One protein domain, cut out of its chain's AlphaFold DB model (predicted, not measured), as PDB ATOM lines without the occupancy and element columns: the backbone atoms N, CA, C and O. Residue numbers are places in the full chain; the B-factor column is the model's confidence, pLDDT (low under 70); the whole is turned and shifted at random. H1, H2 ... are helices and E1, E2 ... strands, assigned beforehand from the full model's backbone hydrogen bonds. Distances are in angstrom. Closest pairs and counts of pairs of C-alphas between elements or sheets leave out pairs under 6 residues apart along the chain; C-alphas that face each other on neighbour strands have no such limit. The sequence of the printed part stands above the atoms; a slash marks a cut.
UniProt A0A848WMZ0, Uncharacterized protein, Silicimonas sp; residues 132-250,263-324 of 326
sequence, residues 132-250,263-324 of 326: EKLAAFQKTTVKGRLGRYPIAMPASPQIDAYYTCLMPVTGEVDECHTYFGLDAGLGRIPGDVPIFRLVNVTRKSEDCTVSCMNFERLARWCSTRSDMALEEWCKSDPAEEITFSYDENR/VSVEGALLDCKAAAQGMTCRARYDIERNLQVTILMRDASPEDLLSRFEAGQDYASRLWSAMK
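This is residues 132 to 250 and 263 to 324 of the 326 residues of an uncharacterized protein of Silicimonas sp (UniProt A0A848WMZ0). A twisted wall of seven antiparallel strands has one long helix, H4, lying slantwise over one face. The last residues of H4 meet a separate two-stranded hairpin, E1 and E2, while the small helix H3 packs beside residues 318 to 322 of H4, H2 lies beyond H3, and H1 lies out past E1. The 181 printed residues hold four named helices and nine named strands, in the order H1 E1 E2 E3 E4 E5 H2 H3 E6 E7 E8 E9 H4, a mixed class of helices and strands. The large sheet runs E4, E3, E5, E6, E9, E8, E7. The whole is compact, with a radius of gyration of the C-alphas of 17.2 A and spans of 51 by 44 by 31 A.

In the large sheet, E4 is residues 177 to 180, E3 159 to 164, E5 198 to 201, E6 241 to 246, E9 291 to 300 (25.4 A), E8 278 to 288 (31.2 A) and E7 269 to 275 (19.0 A). H4, residues 305 to 323, is 26.2 A long, from C-alpha 305 at (174.737, 201.969, 157.254) to C-alpha 323 at (186.143, 181.761, 169.512). E1 is residues 141 to 146 and E2 149 to 154. H1, residues 132 to 137, begins at C-alpha 132 at (182.872, 186.283, 194.852); H2 is residues 215 to 223 and H3 232 to 235.

E7, E8 and E9 form a meander, each strand the antiparallel neighbour of the one before; N 271 and O 282 are 2.9 A apart, N 295 and O 283 2.9 A. E9 pairs with E6 through N 294 and O 243, 2.8 A, and E6 with E5 through N 199 and O 244, 2.9 A. E5 pairs with E3 through N 200 and O 160, 2.8 A, and the hairpin E3 and E4 has N 163 and O 178 at 2.7 A. E4 and E7 are the edge strands. Two layers, a sheet with a helix on one face, are formed by H4 on this sheet: its height over the sheet is 8.3 A, it lies over E6, E9 and E8, and it runs slantwise to the strands, at 40 degrees to E9 on the local plane. The closest C-alphas of H4 and E9, those of Gly 312 and Ile 295, are 6.6 A apart. In the hairpin E1 and E2, N 144 and O 151 are 2.9 A apart; the closest C-alphas of E2 and H4, those of Ala 152 and Met 323, are 5.1 A apart. Residues 145 to 146 of E1 also pair, parallel, with residues 195 to 196. H4 touches H3 with residues 318 to 322 alone, Leu 319 and Glu 232 having the closest C-alphas, 6.7 A. H2 and H3 only just touch, with 3 pairs of C-alphas within 8 A, the closest those of Cys 222 and Cys 234, 5.9 A. H1 is apart from H2, H3 and H4. In H1, H2 and H4 every O i to N i+4 pair is within hydrogen-bond range; H3 is too short for one.

The C-alphas farthest apart, those of Val 169 and Glu 303, are 54.2 A apart. Residues 251 to 262 are not printed, and C-alphas 250 and 263 are 23.3 A apart across this cut. The links E3 to E4, E4 to E5 and E5 to H2 are long. The mean pLDDT of the printed part is 73.6; 57 residues are under 70, among them 163 to 193 and 204 to 214.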
ATOM      1  N   GLU A 132     181.633 187.073 194.821       74.62
ATOM      2  CA  GLU A 132     182.872 186.283 194.852       74.62
ATOM      3  C   GLU A 132     182.863 185.160 193.807       74.62
ATOM      4  O   GLU A 132     183.822 185.006 193.050       74.62
ATOM      5  N   LYS A 133     181.757 184.408 193.706       72.69
ATOM      6  CA  LYS A 133     181.594 183.349 192.696       72.69
ATOM      7  C   LYS A 133     181.558 183.918 191.277       72.69
ATOM      8  O   LYS A 133     182.135 183.313 190.377       72.69
ATOM      9  N   LEU A 134     180.947 185.088 191.077       73.25
ATOM     10  CA  LEU A 134     180.920 185.773 189.785       73.25
ATOM     11  C   LEU A 134     182.325 186.241 189.376       73.25
ATOM     12  O   LEU A 134     182.763 185.955 188.264       73.25
ATOM     13  N   ALA A 135     183.068 186.877 190.285       73.56
ATOM     14  CA  ALA A 135     184.444 187.316 190.053       73.56
ATOM     15  C   ALA A 135     185.427 186.143 189.866       73.56
ATOM     16  O   ALA A 135     186.419 186.275 189.148       73.56
ATOM     17  N   ALA A 136     185.162 184.986 190.484       77.44
ATOM     18  CA  ALA A 136     185.900 183.752 190.230       77.44
ATOM     19  C   ALA A 136     185.575 183.175 188.843       77.44
ATOM     20  O   ALA A 136     186.493 182.852 188.091       77.44
ATOM     21  N   PHE A 137     184.295 183.108 188.461       78.62
ATOM     22  CA  PHE A 137     183.892 182.632 187.136       78.62
ATOM     23  C   PHE A 137     184.455 183.520 186.018       78.62
ATOM     24  O   PHE A 137     185.006 183.002 185.050       78.62
ATOM     25  N   GLN A 138     184.428 184.846 186.191       77.12
ATOM     26  CA  GLN A 138     184.986 185.833 185.253       77.12
ATOM     27  C   GLN A 138     186.498 185.677 184.984       77.12
ATOM     28  O   GLN A 138     187.018 186.225 184.007       77.12
ATOM     29  N   LYS A 139     187.212 184.895 185.807       80.88
ATOM     30  CA  LYS A 139     188.621 184.527 185.593       80.88
ATOM     31  C   LYS A 139     188.823 183.281 184.727       80.88
ATOM     32  O   LYS A 139     189.960 182.904 184.473       80.88
ATOM     33  N   THR A 140     187.746 182.654 184.258       82.31
ATOM     34  CA  THR A 140     187.796 181.440 183.434       82.31
ATOM     35  C   THR A 140     187.582 181.732 181.945       82.31
ATOM     36  O   THR A 140     187.214 182.842 181.542       82.31
ATOM     37  N   THR A 141     187.822 180.717 181.120       85.06
ATOM     38  CA  THR A 141     187.447 180.687 179.704       85.06
ATOM     39  C   THR A 141     186.518 179.495 179.509       85.06
ATOM     40  O   THR A 141     186.878 178.360 179.822       85.06
ATOM     41  N   VAL A 142     185.305 179.766 179.041       82.69
ATOM     42  CA  VAL A 142     184.233 178.790 178.860       82.69
ATOM     43  C   VAL A 142     184.472 178.048 177.551       82.69
ATOM     44  O   VAL A 142     184.481 178.657 176.483       82.69
ATOM     45  N   LYS A 143     184.669 176.730 177.628       86.12
ATOM     46  CA  LYS A 143     184.764 175.847 176.458       86.12
ATOM     47  C   LYS A 143     183.450 175.102 176.271       86.12
ATOM     48  O   LYS A 143     182.908 174.585 177.244       86.12
ATOM     49  N   GLY A 144     182.963 175.031 175.039       85.81
ATOM     50  CA  GLY A 144     181.691 174.402 174.696       85.81
ATOM     51  C   GLY A 144     181.545 174.195 173.193       85.81
ATOM     52  O   GLY A 144     182.539 174.100 172.471       85.81
ATOM     53  N   ARG A 145     180.304 174.138 172.711       86.06
ATOM     54  CA  ARG A 145     179.986 174.044 171.281       86.06
ATOM     55  C   ARG A 145     178.892 175.026 170.896       86.06
ATOM     56  O   ARG A 145     177.871 175.077 171.574       86.06
ATOM     57  N   LEU A 146     179.062 175.759 169.799       85.69
ATOM     58  CA  LEU A 146     177.985 176.520 169.167       85.69
ATOM     59  C   LEU A 146     177.404 175.662 168.041       85.69
ATOM     60  O   LEU A 146     177.974 175.550 166.952       85.69
ATOM     61  N   GLY A 147     176.318 174.956 168.361       80.75
ATOM     62  CA  GLY A 147     175.830 173.856 167.533       80.75
ATOM     63  C   GLY A 147     176.900 172.786 167.313       80.75
ATOM     64  O   GLY A 147     177.406 172.180 168.258       80.75
ATOM     65  N   ARG A 148     177.281 172.569 166.049       83.00
ATOM     66  CA  ARG A 148     178.324 171.598 165.687       83.00
ATOM     67  C   ARG A 148     179.754 172.061 165.994       83.00
ATOM     68  O   ARG A 148     180.610 171.202 166.211       83.00
ATOM     69  N   TYR A 149     180.023 173.366 166.029       88.19
ATOM     70  CA  TYR A 149     181.380 173.921 166.109       88.19
ATOM     71  C   TYR A 149     181.896 173.967 167.557       88.19
ATOM     72  O   TYR A 149     181.189 174.507 168.406       88.19
ATOM     73  N   PRO A 150     183.095 173.445 167.875       89.31
ATOM     74  CA  PRO A 150     183.720 173.669 169.177       89.31
ATOM     75  C   PRO A 150     184.154 175.135 169.317       89.31
ATOM     76  O   PRO A 150     184.726 175.709 168.390       89.31
ATOM     77  N   ILE A 151     183.880 175.738 170.476       90.19
ATOM     78  CA  ILE A 151     184.272 177.119 170.780       90.19
ATOM     79  C   ILE A 151     184.873 177.267 172.181       90.19
ATOM     80  O   ILE A 151     184.532 176.528 173.110       90.19
ATOM     81  N   ALA A 152     185.736 178.265 172.339       88.81
ATOM     82  CA  ALA A 152     186.248 178.755 173.609       88.81
ATOM     83  C   ALA A 152     186.074 180.278 173.668       88.81
ATOM     84  O   ALA A 152     186.567 180.991 172.806       88.81
ATOM     85  N   MET A 153     185.387 180.790 174.688       86.50
ATOM     86  CA  MET A 153     185.164 182.229 174.871       86.50
ATOM     87  C   MET A 153     185.406 182.622 176.330       86.50
ATOM     88  O   MET A 153     185.124 181.826 177.231       86.50
ATOM     89  N   PRO A 154     185.954 183.812 176.623       86.25
ATOM     90  CA  PRO A 154     186.151 184.236 177.998       86.25
ATOM     91  C   PRO A 154     184.828 184.351 178.748       86.25
ATOM     92  O   PRO A 154     183.792 184.677 178.177       86.25
ATOM     93  N   ALA A 155     184.889 184.205 180.066       83.25
ATOM     94  CA  ALA A 155     183.817 184.610 180.968       83.25
ATOM     95  C   ALA A 155     183.732 186.151 181.095       83.25
ATOM     96  O   ALA A 155     183.847 186.714 182.185       83.25
ATOM     97  N   SER A 156     183.621 186.845 179.962       79.44
ATOM     98  CA  SER A 156     183.623 188.305 179.878       79.44
ATOM     99  C   SER A 156     182.247 188.874 180.240       79.44
ATOM    100  O   SER A 156     181.239 188.302 179.831       79.44
ATOM    101  N   PRO A 157     182.157 190.007 180.962       75.00
ATOM    102  CA  PRO A 157     180.866 190.592 181.325       75.00
ATOM    103  C   PRO A 157     180.021 191.048 180.120       75.00
ATOM    104  O   PRO A 157     178.827 191.251 180.291       75.00
ATOM    105  N   GLN A 158     180.614 191.204 178.931       76.75
ATOM    106  CA  GLN A 158     179.927 191.608 177.694       76.75
ATOM    107  C   GLN A 158     179.318 190.443 176.886       76.75
ATOM    108  O   GLN A 158     178.783 190.690 175.808       76.75
ATOM    109  N   ILE A 159     179.463 189.191 177.340       78.19
ATOM    110  CA  ILE A 159     179.037 187.993 176.597       78.19
ATOM    111  C   ILE A 159     177.843 187.349 177.300       78.19
ATOM    112  O   ILE A 159     177.971 186.901 178.440       78.19
ATOM    113  N   ASP A 160     176.723 187.248 176.584       77.12
ATOM    114  CA  ASP A 160     175.498 186.590 177.040       77.12
ATOM    115  C   ASP A 160     175.216 185.338 176.175       77.12
ATOM    116  O   ASP A 160     174.900 185.440 174.989       77.12
ATOM    117  N   ALA A 161     175.352 184.136 176.741       73.19
ATOM    118  CA  ALA A 161     175.275 182.852 176.033       73.19
ATOM    119  C   ALA A 161     174.115 181.966 176.528       73.19
ATOM    120  O   ALA A 161     173.842 181.911 177.728       73.19
ATOM    121  N   TYR A 162     173.442 181.248 175.617       72.12
ATOM    122  CA  TYR A 162     172.145 180.614 175.905       72.12
ATOM    123  C   TYR A 162     171.898 179.255 175.228       72.12
ATOM    124  O   TYR A 162     172.202 179.035 174.048       72.12
ATOM    125  N   TYR A 163     171.203 178.392 175.973       59.66
ATOM    126  CA  TYR A 163     170.480 177.199 175.542       59.66
ATOM    127  C   TYR A 163     169.471 176.778 176.625       59.66
ATOM    128  O   TYR A 163     169.779 176.790 177.812       59.66
ATOM    129  N   THR A 164     168.270 176.369 176.234       56.06
ATOM    130  CA  THR A 164     167.336 175.605 177.076       56.06
ATOM    131  C   THR A 164     166.290 174.972 176.162       56.06
ATOM    132  O   THR A 164     165.978 175.544 175.115       56.06
ATOM    133  N   CYS A 165     165.806 173.777 176.491       58.66
ATOM    134  CA  CYS A 165     164.676 173.118 175.823       58.66
ATOM    135  C   CYS A 165     164.331 171.830 176.565       58.66
ATOM    136  O   CYS A 165     165.203 171.212 177.152       58.66
ATOM    137  N   LEU A 166     163.078 171.403 176.553       51.72
ATOM    138  CA  LEU A 166     162.590 170.472 177.558       51.72
ATOM    139  C   LEU A 166     161.648 169.437 176.883       51.72
ATOM    140  O   LEU A 166     160.901 169.870 176.011       51.72
ATOM    141  N   MET A 167     161.763 168.117 177.173       51.19
ATOM    142  CA  MET A 167     161.086 166.983 176.473       51.19
ATOM    143  C   MET A 167     160.933 165.653 177.284       51.19
ATOM    144  O   MET A 167     161.886 164.872 177.335       51.19
ATOM    145  N   PRO A 168     159.729 165.318 177.823       47.59
ATOM    146  CA  PRO A 168     159.439 164.109 178.601       47.59
ATOM    147  C   PRO A 168     158.178 163.328 178.114       47.59
ATOM    148  O   PRO A 168     158.244 162.625 177.112       47.59
ATOM    149  N   VAL A 169     157.035 163.371 178.836       47.50
ATOM    150  CA  VAL A 169     156.024 162.277 178.852       47.50
ATOM    151  C   VAL A 169     154.803 162.452 177.931       47.50
ATOM    152  O   VAL A 169     154.378 161.487 177.305       47.50
ATOM    153  N   THR A 170     154.221 163.648 177.817       50.50
ATOM    154  CA  THR A 170     153.147 163.953 176.837       50.50
ATOM    155  C   THR A 170     153.685 164.200 175.424       50.50
ATOM    156  O   THR A 170     152.909 164.353 174.484       50.50
ATOM    157  N   GLY A 171     155.013 164.276 175.290       48.47
ATOM    158  CA  GLY A 171     155.709 164.966 174.204       48.47
ATOM    159  C   GLY A 171     156.128 166.411 174.543       48.47
ATOM    160  O   GLY A 171     156.692 167.064 173.673       48.47
ATOM    161  N   GLU A 172     155.860 166.910 175.768       51.16
ATOM    162  CA  GLU A 172     156.046 168.330 176.169       51.16
ATOM    163  C   GLU A 172     157.298 168.667 177.029       51.16
ATOM    164  O   GLU A 172     158.376 168.681 176.469       51.16
ATOM    165  N   VAL A 173     157.154 169.031 178.329       54.91
ATOM    166  CA  VAL A 173     157.816 170.149 179.088       54.91
ATOM    167  C   VAL A 173     159.198 170.085 179.845       54.91
ATOM    168  O   VAL A 173     159.567 171.099 180.426       54.91
ATOM    169  N   ASP A 174     159.966 168.986 179.977       52.88
ATOM    170  CA  ASP A 174     161.104 168.844 180.960       52.88
ATOM    171  C   ASP A 174     162.329 168.073 180.366       52.88
ATOM    172  O   ASP A 174     162.100 167.018 179.786       52.88
ATOM    173  N   GLU A 175     163.641 168.411 180.418       52.62
ATOM    174  CA  GLU A 175     164.449 169.614 180.768       52.62
ATOM    175  C   GLU A 175     165.843 169.606 180.038       52.62
ATOM    176  O   GLU A 175     166.416 168.536 179.841       52.62
ATOM    177  N   CYS A 176     166.421 170.774 179.679       56.53
ATOM    178  CA  CYS A 176     167.842 171.029 179.296       56.53
ATOM    179  C   CYS A 176     168.214 172.499 179.595       56.53
ATOM    180  O   CYS A 176     167.359 173.363 179.405       56.53
ATOM    181  N   HIS A 177     169.482 172.820 179.918       53.00
ATOM    182  CA  HIS A 177     169.956 174.207 180.147       53.00
ATOM    183  C   HIS A 177     171.429 174.461 179.770       53.00
ATOM    184  O   HIS A 177     172.284 173.584 179.880       53.00
ATOM    185  N   THR A 178     171.745 175.703 179.405       55.09
ATOM    186  CA  THR A 178     173.059 176.361 179.496       55.09
ATOM    187  C   THR A 178     172.818 177.868 179.470       55.09
ATOM    188  O   THR A 178     172.275 178.391 178.501       55.09
ATOM    189  N   TYR A 179     173.243 178.584 180.507       60.19
ATOM    190  CA  TYR A 179     173.186 180.043 180.536       60.19
ATOM    191  C   TYR A 179     174.532 180.609 180.947       60.19
ATOM    192  O   TYR A 179     175.173 180.101 181.871       60.19
ATOM    193  N   PHE A 180     174.920 181.713 180.320       57.47
ATOM    194  CA  PHE A 180     175.873 182.616 180.925       57.47
ATOM    195  C   PHE A 180     175.570 184.067 180.580       57.47
ATOM    196  O   PHE A 180     175.815 184.477 179.461       57.47
ATOM    197  N   GLY A 181     175.048 184.825 181.542       58.41
ATOM    198  CA  GLY A 181     174.773 186.256 181.426       58.41
ATOM    199  C   GLY A 181     174.619 186.856 182.821       58.41
ATOM    200  O   GLY A 181     174.170 186.167 183.741       58.41
ATOM    201  N   LEU A 182     175.047 188.104 183.014       55.69
ATOM    202  CA  LEU A 182     175.342 188.648 184.352       55.69
ATOM    203  C   LEU A 182     174.152 188.635 185.325       55.69
ATOM    204  O   LEU A 182     174.330 188.310 186.499       55.69
ATOM    205  N   ASP A 183     172.958 188.966 184.834       47.28
ATOM    206  CA  ASP A 183     171.763 189.157 185.665       47.28
ATOM    207  C   ASP A 183     170.879 187.897 185.759       47.28
ATOM    208  O   ASP A 183     169.986 187.825 186.602       47.28
ATOM    209  N   ALA A 184     171.164 186.857 184.963       43.12
ATOM    210  CA  ALA A 184     170.519 185.540 185.073       43.12
ATOM    211  C   ALA A 184     170.993 184.744 186.311       43.12
ATOM    212  O   ALA A 184     170.520 183.636 186.581       43.12
ATOM    213  N   GLY A 185     171.957 185.297 187.053       43.00
ATOM    214  CA  GLY A 185     172.746 184.586 188.045       43.00
ATOM    215  C   GLY A 185     173.690 183.564 187.406       43.00
ATOM    216  O   GLY A 185     173.755 183.391 186.191       43.00
ATOM    217  N   LEU A 186     174.429 182.837 188.246       49.66
ATOM    218  CA  LEU A 186     175.313 181.748 187.813       49.66
ATOM    219  C   LEU A 186     174.484 180.479 187.517       49.66
ATOM    220  O   LEU A 186     174.561 179.472 188.227       49.66
ATOM    221  N   GLY A 187     173.627 180.581 186.498       46.41
ATOM    222  CA  GLY A 187     172.579 179.633 186.118       46.41
ATOM    223  C   GLY A 187     173.092 178.346 185.474       46.41
ATOM    224  O   GLY A 187     172.960 178.172 184.269       46.41
ATOM    225  N   ARG A 188     173.671 177.468 186.307       46.88
ATOM    226  CA  ARG A 188     173.976 176.034 186.097       46.88
ATOM    227  C   ARG A 188     173.978 175.498 184.652       46.88
ATOM    228  O   ARG A 188     172.940 175.342 184.021       46.88
ATOM    229  N   ILE A 189     175.138 174.974 184.261       50.06
ATOM    230  CA  ILE A 189     175.289 173.973 183.197       50.06
ATOM    231  C   ILE A 189     175.447 172.592 183.863       50.06
ATOM    232  O   ILE A 189     176.468 172.365 184.517       50.06
ATOM    233  N   PRO A 190     174.475 171.673 183.734       43.06
ATOM    234  CA  PRO A 190     174.653 170.256 184.035       43.06
ATOM    235  C   PRO A 190     174.729 169.433 182.735       43.06
ATOM    236  O   PRO A 190     173.727 169.250 182.051       43.06
ATOM    237  N   GLY A 191     175.914 168.920 182.401       46.41
ATOM    238  CA  GLY A 191     176.144 168.070 181.226       46.41
ATOM    239  C   GLY A 191     177.600 168.113 180.757       46.41
ATOM    240  O   GLY A 191     178.315 169.073 181.051       46.41
ATOM    241  N   ASP A 192     178.042 167.082 180.034       55.41
ATOM    242  CA  ASP A 192     179.378 167.056 179.430       55.41
ATOM    243  C   ASP A 192     179.439 167.982 178.206       55.41
ATOM    244  O   ASP A 192     178.780 167.735 177.199       55.41
ATOM    245  N   VAL A 193     180.287 169.015 178.301       65.31
ATOM    246  CA  VAL A 193     180.510 170.085 177.308       65.31
ATOM    247  C   VAL A 193     179.255 170.949 177.041       65.31
ATOM    248  O   VAL A 193     178.335 170.496 176.362       65.31
ATOM    249  N   PRO A 194     179.201 172.222 177.495       71.81
ATOM    250  CA  PRO A 194     178.045 173.084 177.243       71.81
ATOM    251  C   PRO A 194     177.774 173.267 175.750       71.81
ATOM    252  O   PRO A 194     178.682 173.547 174.963       71.81
ATOM    253  N   ILE A 195     176.498 173.158 175.385       75.06
ATOM    254  CA  ILE A 195     175.998 173.425 174.038       75.06
ATOM    255  C   ILE A 195     175.285 174.772 174.077       75.06
ATOM    256  O   ILE A 195     174.348 174.966 174.845       75.06
ATOM    257  N   PHE A 196     175.721 175.691 173.227       78.69
ATOM    258  CA  PHE A 196     175.097 176.982 172.984       78.69
ATOM    259  C   PHE A 196     174.297 176.909 171.677       78.69
ATOM    260  O   PHE A 196     174.767 176.345 170.684       78.69
ATOM    261  N   ARG A 197     173.106 177.519 171.649       78.06
ATOM    262  CA  ARG A 197     172.418 177.874 170.388       78.06
ATOM    263  C   ARG A 197     172.607 179.339 170.019       78.06
ATOM    264  O   ARG A 197     172.507 179.669 168.840       78.06
ATOM    265  N   LEU A 198     172.854 180.194 171.010       80.38
ATOM    266  CA  LEU A 198     172.989 181.636 170.844       80.38
ATOM    267  C   LEU A 198     174.123 182.161 171.729       80.38
ATOM    268  O   LEU A 198     174.195 181.814 172.909       80.38
ATOM    269  N   VAL A 199     174.982 183.003 171.158       83.50
ATOM    270  CA  VAL A 199     176.003 183.787 171.868       83.50
ATOM    271  C   VAL A 199     175.843 185.240 171.430       83.50
ATOM    272  O   VAL A 199     176.006 185.545 170.251       83.50
ATOM    273  N   ASN A 200     175.491 186.124 172.358       83.81
ATOM    274  CA  ASN A 200     175.403 187.562 172.138       83.81
ATOM    275  C   ASN A 200     176.653 188.251 172.692       83.81
ATOM    276  O   ASN A 200     177.145 187.890 173.759       83.81
ATOM    277  N   VAL A 201     177.138 189.260 171.978       85.06
ATOM    278  CA  VAL A 201     178.192 190.174 172.418       85.06
ATOM    279  C   VAL A 201     177.574 191.563 172.481       85.06
ATOM    280  O   VAL A 201     177.230 192.164 171.461       85.06
ATOM    281  N   THR A 202     177.364 192.029 173.707       79.19
ATOM    282  CA  THR A 202     176.556 193.206 174.017       79.19
ATOM    283  C   THR A 202     177.333 194.497 173.738       79.19
ATOM    284  O   THR A 202     178.484 194.649 174.151       79.19
ATOM    285  N   ARG A 203     176.680 195.450 173.059       73.94
ATOM    286  CA  ARG A 203     177.224 196.778 172.729       73.94
ATOM    287  C   ARG A 203     177.750 197.520 173.975       73.94
ATOM    288  O   ARG A 203     177.108 197.526 175.034       73.94
ATOM    289  N   LYS A 204     178.856 198.254 173.805       65.25
ATOM    290  CA  LYS A 204     179.297 199.308 174.736       65.25
ATOM    291  C   LYS A 204     178.464 200.582 174.551       65.25
ATOM    292  O   LYS A 204     178.261 201.056 173.432       65.25
ATOM    293  N   SER A 205     177.995 201.155 175.655       59.66
ATOM    294  CA  SER A 205     177.329 202.462 175.660       59.66
ATOM    295  C   SER A 205     177.641 203.203 176.954       59.66
ATOM    296  O   SER A 205     177.714 202.587 178.020       59.66
ATOM    297  N   GLU A 206     177.823 204.518 176.862       51.03
ATOM    298  CA  GLU A 206     177.948 205.394 178.032       51.03
ATOM    299  C   GLU A 206     176.554 205.697 178.606       51.03
ATOM    300  O   GLU A 206     176.305 205.479 179.793       51.03
ATOM    301  N   ASP A 207     175.605 206.065 177.738       50.38
ATOM    302  CA  ASP A 207     174.185 206.155 178.070       50.38
ATOM    303  C   ASP A 207     173.534 204.764 178.033       50.38
ATOM    304  O   ASP A 207     173.329 204.182 176.961       50.38
ATOM    305  N   CYS A 208     173.184 204.224 179.205       55.03
ATOM    306  CA  CYS A 208     172.512 202.929 179.333       55.03
ATOM    307  C   CYS A 208     171.112 203.035 179.947       55.03
ATOM    308  O   CYS A 208     170.937 203.015 181.163       55.03
ATOM    309  N   THR A 209     170.100 203.073 179.076       48.12
ATOM    310  CA  THR A 209     168.676 202.995 179.444       48.12
ATOM    311  C   THR A 209     168.125 201.566 179.409       48.12
ATOM    312  O   THR A 209     167.314 201.217 180.264       48.12
ATOM    313  N   VAL A 210     168.562 200.722 178.459       43.53
ATOM    314  CA  VAL A 210     168.154 199.307 178.343       43.53
ATOM    315  C   VAL A 210     169.299 198.440 177.798       43.53
ATOM    316  O   VAL A 210     169.686 198.589 176.641       43.53
ATOM    317  N   SER A 211     169.757 197.473 178.604       47.25
ATOM    318  CA  SER A 211     170.633 196.348 178.214       47.25
ATOM    319  C   SER A 211     171.917 196.726 177.452       47.25
ATOM    320  O   SER A 211     172.048 196.442 176.261       47.25
ATOM    321  N   CYS A 212     172.883 197.336 178.143       56.00
ATOM    322  CA  CYS A 212     174.224 197.595 177.606       56.00
ATOM    323  C   CYS A 212     175.314 197.593 178.689       56.00
ATOM    324  O   CYS A 212     175.037 197.702 179.887       56.00
ATOM    325  N   MET A 213     176.570 197.437 178.259       63.16
ATOM    326  CA  MET A 213     177.730 197.354 179.148       63.16
ATOM    327  C   MET A 213     178.281 198.747 179.488       63.16
ATOM    328  O   MET A 213     178.773 199.445 178.604       63.16
ATOM    329  N   ASN A 214     178.318 199.098 180.780       66.50
ATOM    330  CA  ASN A 214     179.128 200.221 181.265       66.50
ATOM    331  C   ASN A 214     180.622 199.938 180.999       66.50
ATOM    332  O   ASN A 214     181.168 198.937 181.479       66.50
ATOM    333  N   PHE A 215     181.272 200.848 180.271       71.31
ATOM    334  CA  PHE A 215     182.669 200.762 179.838       71.31
ATOM    335  C   PHE A 215     183.660 200.460 180.978       71.31
ATOM    336  O   PHE A 215     184.534 199.601 180.820       71.31
ATOM    337  N   GLU A 216     183.496 201.075 182.158       75.31
ATOM    338  CA  GLU A 216     184.370 200.825 183.312       75.31
ATOM    339  C   GLU A 216     184.376 199.352 183.732       75.31
ATOM    340  O   GLU A 216     185.403 198.838 184.177       75.31
ATOM    341  N   ARG A 217     183.226 198.667 183.631       76.25
ATOM    342  CA  ARG A 217     183.079 197.278 184.084       76.25
ATOM    343  C   ARG A 217     183.897 196.334 183.208       76.25
ATOM    344  O   ARG A 217     184.531 195.427 183.745       76.25
ATOM    345  N   LEU A 218     183.934 196.576 181.895       79.19
ATOM    346  CA  LEU A 218     184.772 195.805 180.979       79.19
ATOM    347  C   LEU A 218     186.251 196.184 181.115       79.19
ATOM    348  O   LEU A 218     187.082 195.291 181.243       79.19
ATOM    349  N   ALA A 219     186.588 197.477 181.173       80.88
ATOM    350  CA  ALA A 219     187.973 197.928 181.351       80.88
ATOM    351  C   ALA A 219     188.608 197.361 182.639       80.88
ATOM    352  O   ALA A 219     189.750 196.898 182.637       80.88
ATOM    353  N   ARG A 220     187.833 197.321 183.733       84.06
ATOM    354  CA  ARG A 220     188.207 196.709 185.019       84.06
ATOM    355  C   ARG A 220     188.286 195.182 184.956       84.06
ATOM    356  O   ARG A 220     189.106 194.600 185.654       84.06
ATOM    357  N   TRP A 221     187.471 194.523 184.130       84.31
ATOM    358  CA  TRP A 221     187.597 193.082 183.890       84.31
ATOM    359  C   TRP A 221     188.876 192.766 183.099       84.31
ATOM    360  O   TRP A 221     189.684 191.955 183.552       84.31
ATOM    361  N   CYS A 222     189.128 193.474 181.997       85.69
ATOM    362  CA  CYS A 222     190.330 193.322 181.174       85.69
ATOM    363  C   CYS A 222     191.632 193.548 181.957       85.69
ATOM    364  O   CYS A 222     192.572 192.771 181.809       85.69
ATOM    365  N   SER A 223     191.692 194.529 182.866       86.75
ATOM    366  CA  SER A 223     192.879 194.717 183.719       86.75
ATOM    367  C   SER A 223     193.078 193.611 184.771       86.75
ATOM    368  O   SER A 223     194.186 193.451 185.278       86.75
ATOM    369  N   THR A 224     192.053 192.794 185.057       84.94
ATOM    370  CA  THR A 224     192.184 191.557 185.862       84.94
ATOM    371  C   THR A 224     192.503 190.302 185.041       84.94
ATOM    372  O   THR A 224     192.746 189.246 185.629       84.94
ATOM    373  N   ARG A 225     192.526 190.405 183.704       83.31
ATOM    374  CA  ARG A 225     192.813 189.324 182.747       83.31
ATOM    375  C   ARG A 225     193.972 189.712 181.830       83.31
ATOM    376  O   ARG A 225     193.787 189.999 180.650       83.31
ATOM    377  N   SER A 226     195.189 189.717 182.372       81.81
ATOM    378  CA  SER A 226     196.412 189.993 181.602       81.81
ATOM    379  C   SER A 226     196.678 188.979 180.481       81.81
ATOM    380  O   SER A 226     197.400 189.296 179.542       81.81
ATOM    381  N   ASP A 227     196.069 187.794 180.558       82.19
ATOM    382  CA  ASP A 227     195.982 186.799 179.487       82.19
ATOM    383  C   ASP A 227     195.100 187.273 178.317       82.19
ATOM    384  O   ASP A 227     195.500 187.154 177.165       82.19
ATOM    385  N   MET A 228     193.943 187.879 178.607       79.88
ATOM    386  CA  MET A 228     192.981 188.369 177.603       79.88
ATOM    387  C   MET A 228     193.278 189.795 177.109       79.88
ATOM    388  O   MET A 228     192.693 190.242 176.126       79.88
ATOM    389  N   ALA A 229     194.165 190.539 177.777       73.44
ATOM    390  CA  ALA A 229     194.411 191.962 177.513       73.44
ATOM    391  C   ALA A 229     194.921 192.275 176.089       73.44
ATOM    392  O   ALA A 229     194.839 193.421 175.646       73.44
ATOM    393  N   LEU A 230     195.435 191.271 175.367       73.44
ATOM    394  CA  LEU A 230     195.858 191.377 173.965       73.44
ATOM    395  C   LEU A 230     194.905 190.676 172.979       73.44
ATOM    396  O   LEU A 230     195.190 190.667 171.780       73.44
ATOM    397  N   GLU A 231     193.784 190.127 173.438       82.25
ATOM    398  CA  GLU A 231     192.754 189.528 172.585       82.25
ATOM    399  C   GLU A 231     191.697 190.559 172.148       82.25
ATOM    400  O   GLU A 231     191.547 191.635 172.737       82.25
ATOM    401  N   GLU A 232     190.932 190.219 171.108       83.38
ATOM    402  CA  GLU A 232     189.877 191.077 170.551       83.38
ATOM    403  C   GLU A 232     188.850 191.507 171.608       83.38
ATOM    404  O   GLU A 232     188.409 192.655 171.599       83.38
ATOM    405  N   TRP A 233     188.551 190.637 172.579       80.56
ATOM    406  CA  TRP A 233     187.630 190.878 173.699       80.56
ATOM    407  C   TRP A 233     187.954 192.114 174.550       80.56
ATOM    408  O   TRP A 233     187.056 192.651 175.198       80.56
ATOM    409  N   CYS A 234     189.222 192.537 174.578       80.44
ATOM    410  CA  CYS A 234     189.693 193.691 175.346       80.44
ATOM    411  C   CYS A 234     190.216 194.840 174.472       80.44
ATOM    412  O   CYS A 234     190.236 195.981 174.928       80.44
ATOM    413  N   LYS A 235     190.615 194.557 173.224       73.75
ATOM    414  CA  LYS A 235     191.044 195.568 172.243       73.75
ATOM    415  C   LYS A 235     189.889 196.287 171.553       73.75
ATOM    416  O   LYS A 235     190.015 197.463 171.224       73.75
ATOM    417  N   SER A 236     188.816 195.563 171.250       63.44
ATOM    418  CA  SER A 236     187.725 196.067 170.418       63.44
ATOM    419  C   SER A 236     186.801 197.015 171.176       63.44
ATOM    420  O   SER A 236     186.603 196.907 172.391       63.44
ATOM    421  N   ASP A 237     186.176 197.925 170.433       65.56
ATOM    422  CA  ASP A 237     184.985 198.628 170.888       65.56
ATOM    423  C   ASP A 237     183.767 198.128 170.094       65.56
ATOM    424  O   ASP A 237     183.598 198.529 168.940       65.56
ATOM    425  N   PRO A 238     182.954 197.195 170.642       62.53
ATOM    426  CA  PRO A 238     181.656 196.832 170.074       62.53
ATOM    427  C   PRO A 238     180.709 198.041 170.045       62.53
ATOM    428  O   PRO A 238     179.889 198.236 170.947       62.53
ATOM    429  N   ALA A 239     180.813 198.821 168.967       70.88
ATOM    430  CA  ALA A 239     179.863 199.866 168.599       70.88
ATOM    431  C   ALA A 239     178.459 199.295 168.333       70.88
ATOM    432  O   ALA A 239     177.466 199.975 168.577       70.88
ATOM    433  N   GLU A 240     178.385 198.034 167.892       82.69
ATOM    434  CA  GLU A 240     177.152 197.296 167.617       82.69
ATOM    435  C   GLU A 240     177.014 196.061 168.517       82.69
ATOM    436  O   GLU A 240     177.995 195.516 169.023       82.69
ATOM    437  N   GLU A 241     175.777 195.599 168.685       85.81
ATOM    438  CA  GLU A 241     175.455 194.334 169.348       85.81
ATOM    439  C   GLU A 241     175.495 193.193 168.318       85.81
ATOM    440  O   GLU A 241     174.895 193.308 167.243       85.81
ATOM    441  N   ILE A 242     176.216 192.109 168.625       87.75
ATOM    442  CA  ILE A 242     176.492 191.010 167.684       87.75
ATOM    443  C   ILE A 242     176.013 189.681 168.262       87.75
ATOM    444  O   ILE A 242     176.533 189.209 169.270       87.75
ATOM    445  N   THR A 243     175.070 189.036 167.581       88.62
ATOM    446  CA  THR A 243     174.518 187.735 167.968       88.62
ATOM    447  C   THR A 243     174.935 186.643 166.986       88.62
ATOM    448  O   THR A 243     174.562 186.688 165.814       88.62
ATOM    449  N   PHE A 244     175.633 185.619 167.468       89.44
ATOM    450  CA  PHE A 244     175.875 184.371 166.746       89.44
ATOM    451  C   PHE A 244     174.764 183.367 167.080       89.44
ATOM    452  O   PHE A 244     174.473 183.150 168.259       89.44
ATOM    453  N   SER A 245     174.145 182.739 166.078       87.19
ATOM    454  CA  SER A 245     173.081 181.746 166.276       87.19
ATOM    455  C   SER A 245     173.191 180.548 165.329       87.19
ATOM    456  O   SER A 245     173.418 180.700 164.129       87.19
ATOM    457  N   TYR A 246     173.026 179.336 165.870       84.06
ATOM    458  CA  TYR A 246     173.069 178.087 165.101       84.06
ATOM    459  C   TYR A 246     171.668 177.494 164.923       84.06
ATOM    460  O   TYR A 246     170.935 177.316 165.900       84.06
ATOM    461  N   ASP A 247     171.326 177.146 163.683       77.06
ATOM    462  CA  ASP A 247     170.034 176.569 163.305       77.06
ATOM    463  C   ASP A 247     170.244 175.333 162.421       77.06
ATOM    464  O   ASP A 247     170.569 175.421 161.238       77.06
ATOM    465  N   GLU A 248     170.080 174.155 163.022       67.50
ATOM    466  CA  GLU A 248     170.323 172.863 162.376       67.50
ATOM    467  C   GLU A 248     169.262 172.498 161.330       67.50
ATOM    468  O   GLU A 248     169.563 171.776 160.383       67.50
ATOM    469  N   ASN A 249     168.043 173.023 161.488       65.12
ATOM    470  CA  ASN A 249     166.893 172.706 160.639       65.12
ATOM    471  C   ASN A 249     166.655 173.755 159.543       65.12
ATOM    472  O   ASN A 249     165.684 173.642 158.792       65.12
ATOM    473  N   ARG A 250     167.525 174.768 159.428       60.19
ATOM    474  CA  ARG A 250     167.472 175.747 158.342       60.19
ATOM    475  C   ARG A 250     167.707 175.045 156.994       60.19
ATOM    476  O   ARG A 250     168.775 174.460 156.810       60.19
ATOM    477  N   VAL A 263     168.002 197.157 150.755       48.41
ATOM    478  CA  VAL A 263     169.382 197.539 150.431       48.41
ATOM    479  C   VAL A 263     170.235 196.286 150.617       48.41
ATOM    480  O   VAL A 263     170.642 195.957 151.731       48.41
ATOM    481  N   SER A 264     170.441 195.534 149.534       49.06
ATOM    482  CA  SER A 264     171.285 194.337 149.547       49.06
ATOM    483  C   SER A 264     172.761 194.735 149.578       49.06
ATOM    484  O   SER A 264     173.380 194.918 148.529       49.06
ATOM    485  N   VAL A 265     173.315 194.871 150.781       54.22
ATOM    486  CA  VAL A 265     174.769 194.874 150.988       54.22
ATOM    487  C   VAL A 265     175.284 193.443 150.794       54.22
ATOM    488  O   VAL A 265     174.567 192.487 151.091       54.22
ATOM    489  N   GLU A 266     176.480 193.286 150.227       54.91
ATOM    490  CA  GLU A 266     176.974 192.032 149.641       54.91
ATOM    491  C   GLU A 266     176.796 190.800 150.556       54.91
ATOM    492  O   GLU A 266     177.458 190.641 151.578       54.91
ATOM    493  N   GLY A 267     175.870 189.907 150.183       59.66
ATOM    494  CA  GLY A 267     175.588 188.661 150.912       59.66
ATOM    495  C   GLY A 267     174.796 188.803 152.222       59.66
ATOM    496  O   GLY A 267     174.540 187.788 152.871       59.66
ATOM    497  N   ALA A 268     174.374 190.013 152.606       63.50
ATOM    498  CA  ALA A 268     173.695 190.292 153.871       63.50
ATOM    499  C   ALA A 268     172.247 190.793 153.705       63.50
ATOM    500  O   ALA A 268     171.855 191.398 152.708       63.50
ATOM    501  N   LEU A 269     171.434 190.546 154.735       70.00
ATOM    502  CA  LEU A 269     170.015 190.901 154.812       70.00
ATOM    503  C   LEU A 269     169.796 192.012 155.832       70.00
ATOM    504  O   LEU A 269     170.045 191.792 157.016       70.00
ATOM    505  N   LEU A 270     169.283 193.162 155.397       74.06
ATOM    506  CA  LEU A 270     169.103 194.345 156.238       74.06
ATOM    507  C   LEU A 270     167.612 194.610 156.549       74.06
ATOM    508  O   LEU A 270     166.852 195.025 155.679       74.06
ATOM    509  N   ASP A 271     167.189 194.389 157.799       77.12
ATOM    510  CA  ASP A 271     165.851 194.725 158.331       77.12
ATOM    511  C   ASP A 271     165.929 196.049 159.110       77.12
ATOM    512  O   ASP A 271     166.349 196.068 160.268       77.12
ATOM    513  N   CYS A 272     165.564 197.160 158.460       81.25
ATOM    514  CA  CYS A 272     165.569 198.508 159.040       81.25
ATOM    515  C   CYS A 272     164.184 198.955 159.517       81.25
ATOM    516  O   CYS A 272     163.192 198.843 158.795       81.25
ATOM    517  N   LYS A 273     164.128 199.535 160.722       81.56
ATOM    518  CA  LYS A 273     162.911 200.079 161.337       81.56
ATOM    519  C   LYS A 273     163.186 201.468 161.914       81.56
ATOM    520  O   LYS A 273     164.174 201.670 162.616       81.56
ATOM    521  N   ALA A 274     162.302 202.419 161.622       75.81
ATOM    522  CA  ALA A 274     162.373 203.760 162.195       75.81
ATOM    523  C   ALA A 274     162.136 203.710 163.714       75.81
ATOM    524  O   ALA A 274     161.209 203.049 164.186       75.81
ATOM    525  N   ALA A 275     162.969 204.426 164.462       67.12
ATOM    526  CA  ALA A 275     162.893 204.603 165.905       67.12
ATOM    527  C   ALA A 275     162.804 206.102 166.245       67.12
ATOM    528  O   ALA A 275     162.999 206.962 165.388       67.12
ATOM    529  N   ALA A 276     162.527 206.438 167.507       62.28
ATOM    530  CA  ALA A 276     162.369 207.833 167.933       62.28
ATOM    531  C   ALA A 276     163.669 208.669 167.883       62.28
ATOM    532  O   ALA A 276     163.602 209.888 168.014       62.28
ATOM    533  N   GLN A 277     164.834 208.028 167.719       66.06
ATOM    534  CA  GLN A 277     166.164 208.658 167.748       66.06
ATOM    535  C   GLN A 277     167.008 208.381 166.483       66.06
ATOM    536  O   GLN A 277     168.126 208.875 166.378       66.06
ATOM    537  N   GLY A 278     166.476 207.647 165.497       72.19
ATOM    538  CA  GLY A 278     167.193 207.272 164.272       72.19
ATOM    539  C   GLY A 278     166.564 206.051 163.597       72.19
ATOM    540  O   GLY A 278     165.378 205.776 163.785       72.19
ATOM    541  N   MET A 279     167.346 205.285 162.833       78.50
ATOM    542  CA  MET A 279     166.937 203.950 162.383       78.50
ATOM    543  C   MET A 279     167.629 202.862 163.203       78.50
ATOM    544  O   MET A 279     168.835 202.918 163.429       78.50
ATOM    545  N   THR A 280     166.874 201.837 163.588       82.75
ATOM    546  CA  THR A 280     167.429 200.581 164.101       82.75
ATOM    547  C   THR A 280     167.412 199.565 162.969       82.75
ATOM    548  O   THR A 280     166.344 199.169 162.500       82.75
ATOM    549  N   CYS A 281     168.592 199.149 162.526       83.06
ATOM    550  CA  CYS A 281     168.779 198.226 161.418       83.06
ATOM    551  C   CYS A 281     169.458 196.943 161.886       83.06
ATOM    552  O   CYS A 281     170.439 196.960 162.624       83.06
ATOM    553  N   ARG A 282     168.932 195.807 161.440       85.19
ATOM    554  CA  ARG A 282     169.467 194.483 161.738       85.19
ATOM    555  C   ARG A 282     170.025 193.870 160.464       85.19
ATOM    556  O   ARG A 282     169.244 193.476 159.603       85.19
ATOM    557  N   ALA A 283     171.345 193.752 160.373       84.75
ATOM    558  CA  ALA A 283     171.985 192.969 159.326       84.75
ATOM    559  C   ALA A 283     172.068 191.492 159.742       84.75
ATOM    560  O   ALA A 283     172.311 191.188 160.913       84.75
ATOM    561  N   ARG A 284     171.884 190.567 158.797       85.44
ATOM    562  CA  ARG A 284     172.107 189.126 158.983       85.44
ATOM    563  C   ARG A 284     172.874 188.537 157.811       85.44
ATOM    564  O   ARG A 284     172.506 188.788 156.667       85.44
ATOM    565  N   TYR A 285     173.861 187.703 158.100       82.50
ATOM    566  CA  TYR A 285     174.583 186.899 157.113       82.50
ATOM    567  C   TYR A 285     175.030 185.588 157.766       82.50
ATOM    568  O   TYR A 285     175.094 185.494 158.993       82.50
ATOM    569  N   ASP A 286     175.336 184.573 156.965       82.38
ATOM    570  CA  ASP A 286     175.834 183.297 157.476       82.38
ATOM    571  C   ASP A 286     177.367 183.278 157.335       82.38
ATOM    572  O   ASP A 286     177.898 183.487 156.247       82.38
ATOM    573  N   ILE A 287     178.084 183.101 158.453       83.94
ATOM    574  CA  ILE A 287     179.563 183.145 158.512       83.94
ATOM    575  C   ILE A 287     180.197 181.773 158.240       83.94
ATOM    576  O   ILE A 287     181.342 181.664 157.816       83.94
ATOM    577  N   GLU A 288     179.424 180.722 158.493       84.62
ATOM    578  CA  GLU A 288     179.776 179.307 158.436       84.62
ATOM    579  C   GLU A 288     178.476 178.532 158.158       84.62
ATOM    580  O   GLU A 288     177.380 179.003 158.474       84.62
ATOM    581  N   ARG A 289     178.550 177.318 157.595       80.75
ATOM    582  CA  ARG A 289     177.333 176.549 157.254       80.75
ATOM    583  C   ARG A 289     176.490 176.284 158.513       80.75
ATOM    584  O   ARG A 289     176.999 175.718 159.486       80.75
ATOM    585  N   ASN A 290     175.221 176.696 158.460       80.50
ATOM    586  CA  ASN A 290     174.210 176.676 159.531       80.50
ATOM    587  C   ASN A 290     174.505 177.588 160.747       80.50
ATOM    588  O   ASN A 290     173.833 177.471 161.773       80.50
ATOM    589  N   LEU A 291     175.469 178.513 160.640       84.56
ATOM    590  CA  LEU A 291     175.805 179.497 161.675       84.56
ATOM    591  C   LEU A 291     175.611 180.927 161.148       84.56
ATOM    592  O   LEU A 291     176.356 181.406 160.291       84.56
ATOM    593  N   GLN A 292     174.621 181.613 161.708       88.00
ATOM    594  CA  GLN A 292     174.267 182.985 161.370       88.00
ATOM    595  C   GLN A 292     174.918 183.987 162.326       88.00
ATOM    596  O   GLN A 292     174.943 183.779 163.538       88.00
ATOM    597  N   VAL A 293     175.358 185.116 161.777       88.31
ATOM    598  CA  VAL A 293     175.650 186.342 162.519       88.31
ATOM    599  C   VAL A 293     174.499 187.323 162.309       88.31
ATOM    600  O   VAL A 293     174.001 187.506 161.198       88.31
ATOM    601  N   THR A 294     174.075 187.970 163.388       88.50
ATOM    602  CA  THR A 294     173.176 189.124 163.379       88.50
ATOM    603  C   THR A 294     173.916 190.320 163.969       88.50
ATOM    604  O   THR A 294     174.376 190.235 165.101       88.50
ATOM    605  N   ILE A 295     173.997 191.430 163.236       88.38
ATOM    606  CA  ILE A 295     174.523 192.711 163.733       88.38
ATOM    607  C   ILE A 295     173.330 193.647 163.933       88.38
ATOM    608  O   ILE A 295     172.549 193.858 162.999       88.38
ATOM    609  N   LEU A 296     173.167 194.205 165.133       86.94
ATOM    610  CA  LEU A 296     172.122 195.178 165.439       86.94
ATOM    611  C   LEU A 296     172.710 196.591 165.522       86.94
ATOM    612  O   LEU A 296     173.212 197.008 166.565       86.94
ATOM    613  N   MET A 297     172.566 197.332 164.424       86.12
ATOM    614  CA  MET A 297     172.914 198.744 164.325       86.12
ATOM    615  C   MET A 297     171.786 199.603 164.893       86.12
ATOM    616  O   MET A 297     170.677 199.623 164.355       86.12
ATOM    617  N   ARG A 298     172.057 200.313 165.990       83.06
ATOM    618  CA  ARG A 298     171.108 201.265 166.598       83.06
ATOM    619  C   ARG A 298     171.466 202.698 166.214       83.06
ATOM    620  O   ARG A 298     172.649 203.028 166.107       83.06
ATOM    621  N   ASP A 299     170.446 203.528 166.014       82.12
ATOM    622  CA  ASP A 299     170.578 204.966 165.739       82.12
ATOM    623  C   ASP A 299     171.469 205.256 164.514       82.12
ATOM    624  O   ASP A 299     172.362 206.098 164.533       82.12
ATOM    625  N   ALA A 300     171.267 204.485 163.441       76.00
ATOM    626  CA  ALA A 300     172.011 204.611 162.192       76.00
ATOM    627  C   ALA A 300     171.405 205.678 161.267       76.00
ATOM    628  O   ALA A 300     170.183 205.730 161.077       76.00
ATOM    629  N   SER A 301     172.269 206.495 160.656       81.31
ATOM    630  CA  SER A 301     171.912 207.299 159.484       81.31
ATOM    631  C   SER A 301     171.857 206.394 158.240       81.31
ATOM    632  O   SER A 301     172.514 205.353 158.229       81.31
ATOM    633  N   PRO A 302     171.121 206.756 157.171       78.44
ATOM    634  CA  PRO A 302     171.145 205.997 155.918       78.44
ATOM    635  C   PRO A 302     172.531 205.943 155.258       78.44
ATOM    636  O   PRO A 302     172.817 205.002 154.523       78.44
ATOM    637  N   GLU A 303     173.367 206.951 155.511       80.69
ATOM    638  CA  GLU A 303     174.668 207.161 154.867       80.69
ATOM    639  C   GLU A 303     175.769 206.318 155.540       80.69
ATOM    640  O   GLU A 303     176.630 205.769 154.856       80.69
ATOM    641  N   ASP A 304     175.677 206.114 156.859       84.00
ATOM    642  CA  ASP A 304     176.634 205.323 157.654       84.00
ATOM    643  C   ASP A 304     176.299 203.818 157.717       84.00
ATOM    644  O   ASP A 304     177.037 203.042 158.325       84.00
ATOM    645  N   LEU A 305     175.178 203.369 157.136       80.56
ATOM    646  CA  LEU A 305     174.737 201.969 157.254       80.56
ATOM    647  C   LEU A 305     175.735 200.965 156.669       80.56
ATOM    648  O   LEU A 305     175.899 199.881 157.228       80.56
ATOM    649  N   LEU A 306     176.387 201.313 155.557       82.25
ATOM    650  CA  LEU A 306     177.354 200.436 154.900       82.25
ATOM    651  C   LEU A 306     178.629 200.299 155.740       82.25
ATOM    652  O   LEU A 306     179.007 199.187 156.090       82.25
ATOM    653  N   SER A 307     179.230 201.418 156.150       85.75
ATOM    654  CA  SER A 307     180.473 201.426 156.933       85.75
ATOM    655  C   SER A 307     180.299 200.816 158.329       85.75
ATOM    656  O   SER A 307     181.191 200.115 158.812       85.75
ATOM    657  N   ARG A 308     179.137 201.010 158.976       86.50
ATOM    658  CA  ARG A 308     178.800 200.339 160.247       86.50
ATOM    659  C   ARG A 308     178.569 198.838 160.067       86.50
ATOM    660  O   ARG A 308     178.987 198.061 160.926       86.50
ATOM    661  N   PHE A 309     177.960 198.414 158.956       84.88
ATOM    662  CA  PHE A 309     177.834 196.992 158.637       84.88
ATOM    663  C   PHE A 309     179.201 196.344 158.387       84.88
ATOM    664  O   PHE A 309     179.498 195.334 159.020       84.88
ATOM    665  N   GLU A 310     180.038 196.939 157.533       84.88
ATOM    666  CA  GLU A 310     181.391 196.460 157.217       84.88
ATOM    667  C   GLU A 310     182.237 196.327 158.491       84.88
ATOM    668  O   GLU A 310     182.753 195.249 158.780       84.88
ATOM    669  N   ALA A 311     182.295 197.373 159.326       86.31
ATOM    670  CA  ALA A 311     183.027 197.344 160.593       86.31
ATOM    671  C   ALA A 311     182.497 196.272 161.568       86.31
ATOM    672  O   ALA A 311     183.281 195.610 162.258       86.31
ATOM    673  N   GLY A 312     181.175 196.071 161.615       86.81
ATOM    674  CA  GLY A 312     180.538 195.020 162.407       86.81
ATOM    675  C   GLY A 312     180.812 193.608 161.875       86.81
ATOM    676  O   GLY A 312     181.012 192.691 162.672       86.81
ATOM    677  N   GLN A 313     180.870 193.429 160.554       86.31
ATOM    678  CA  GLN A 313     181.178 192.161 159.883       86.31
ATOM    679  C   GLN A 313     182.644 191.767 160.103       86.31
ATOM    680  O   GLN A 313     182.929 190.638 160.511       86.31
ATOM    681  N   ASP A 314     183.562 192.717 159.922       87.56
ATOM    682  CA  ASP A 314     184.989 192.571 160.210       87.56
ATOM    683  C   ASP A 314     185.228 192.177 161.673       87.56
ATOM    684  O   ASP A 314     185.995 191.259 161.974       87.56
ATOM    685  N   TYR A 315     184.550 192.850 162.606       87.94
ATOM    686  CA  TYR A 315     184.672 192.546 164.027       87.94
ATOM    687  C   TYR A 315     184.050 191.188 164.393       87.94
ATOM    688  O   TYR A 315     184.695 190.402 165.087       87.94
ATOM    689  N   ALA A 316     182.871 190.844 163.865       88.06
ATOM    690  CA  ALA A 316     182.280 189.514 164.033       88.06
ATOM    691  C   ALA A 316     183.175 188.392 163.470       88.06
ATOM    692  O   ALA A 316     183.265 187.322 164.071       88.06
ATOM    693  N   SER A 317     183.873 188.638 162.357       89.06
ATOM    694  CA  SER A 317     184.840 187.706 161.763       89.06
ATOM    695  C   SER A 317     186.052 187.467 162.672       89.06
ATOM    696  O   SER A 317     186.441 186.318 162.917       89.06
ATOM    697  N   ARG A 318     186.605 188.534 163.268       89.94
ATOM    698  CA  ARG A 318     187.688 188.419 164.260       89.94
ATOM    699  C   ARG A 318     187.223 187.735 165.549       89.94
ATOM    700  O   ARG A 318     187.927 186.856 166.039       89.94
ATOM    701  N   LEU A 319     186.026 188.051 166.050       89.88
ATOM    702  CA  LEU A 319     185.412 187.353 167.190       89.88
ATOM    703  C   LEU A 319     185.214 185.859 166.920       89.88
ATOM    704  O   LEU A 319     185.543 185.038 167.771       89.88
ATOM    705  N   TRP A 320     184.706 185.491 165.743       91.12
ATOM    706  CA  TRP A 320     184.533 184.090 165.366       91.12
ATOM    707  C   TRP A 320     185.874 183.355 165.307       91.12
ATOM    708  O   TRP A 320     186.001 182.265 165.858       91.12
ATOM    709  N   SER A 321     186.891 183.995 164.731       90.56
ATOM    710  CA  SER A 321     188.256 183.460 164.656       90.56
ATOM    711  C   SER A 321     188.924 183.323 166.031       90.56
ATOM    712  O   SER A 321     189.729 182.421 166.222       90.56
ATOM    713  N   ALA A 322     188.577 184.181 166.998       89.56
ATOM    714  CA  ALA A 322     189.032 184.082 168.388       89.56
ATOM    715  C   ALA A 322     188.231 183.064 169.226       89.56
ATOM    716  O   ALA A 322     188.744 182.558 170.220       89.56
ATOM    717  N   MET A 323     186.981 182.767 168.847       90.44
ATOM    718  CA  MET A 323     186.143 181.761 169.512       90.44
ATOM    719  C   MET A 323     186.388 180.336 169.024       90.44
ATOM    720  O   MET A 323     186.274 179.394 169.808       90.44
ATOM    721  N   LYS A 324     186.629 180.157 167.723       90.38
ATOM    722  CA  LYS A 324     186.737 178.846 167.082       90.38
ATOM    723  C   LYS A 324     187.991 178.111 167.565       90.38
ATOM    724  O   LYS A 324     189.068 178.690 167.654       90.38
TER     725      LYS A 324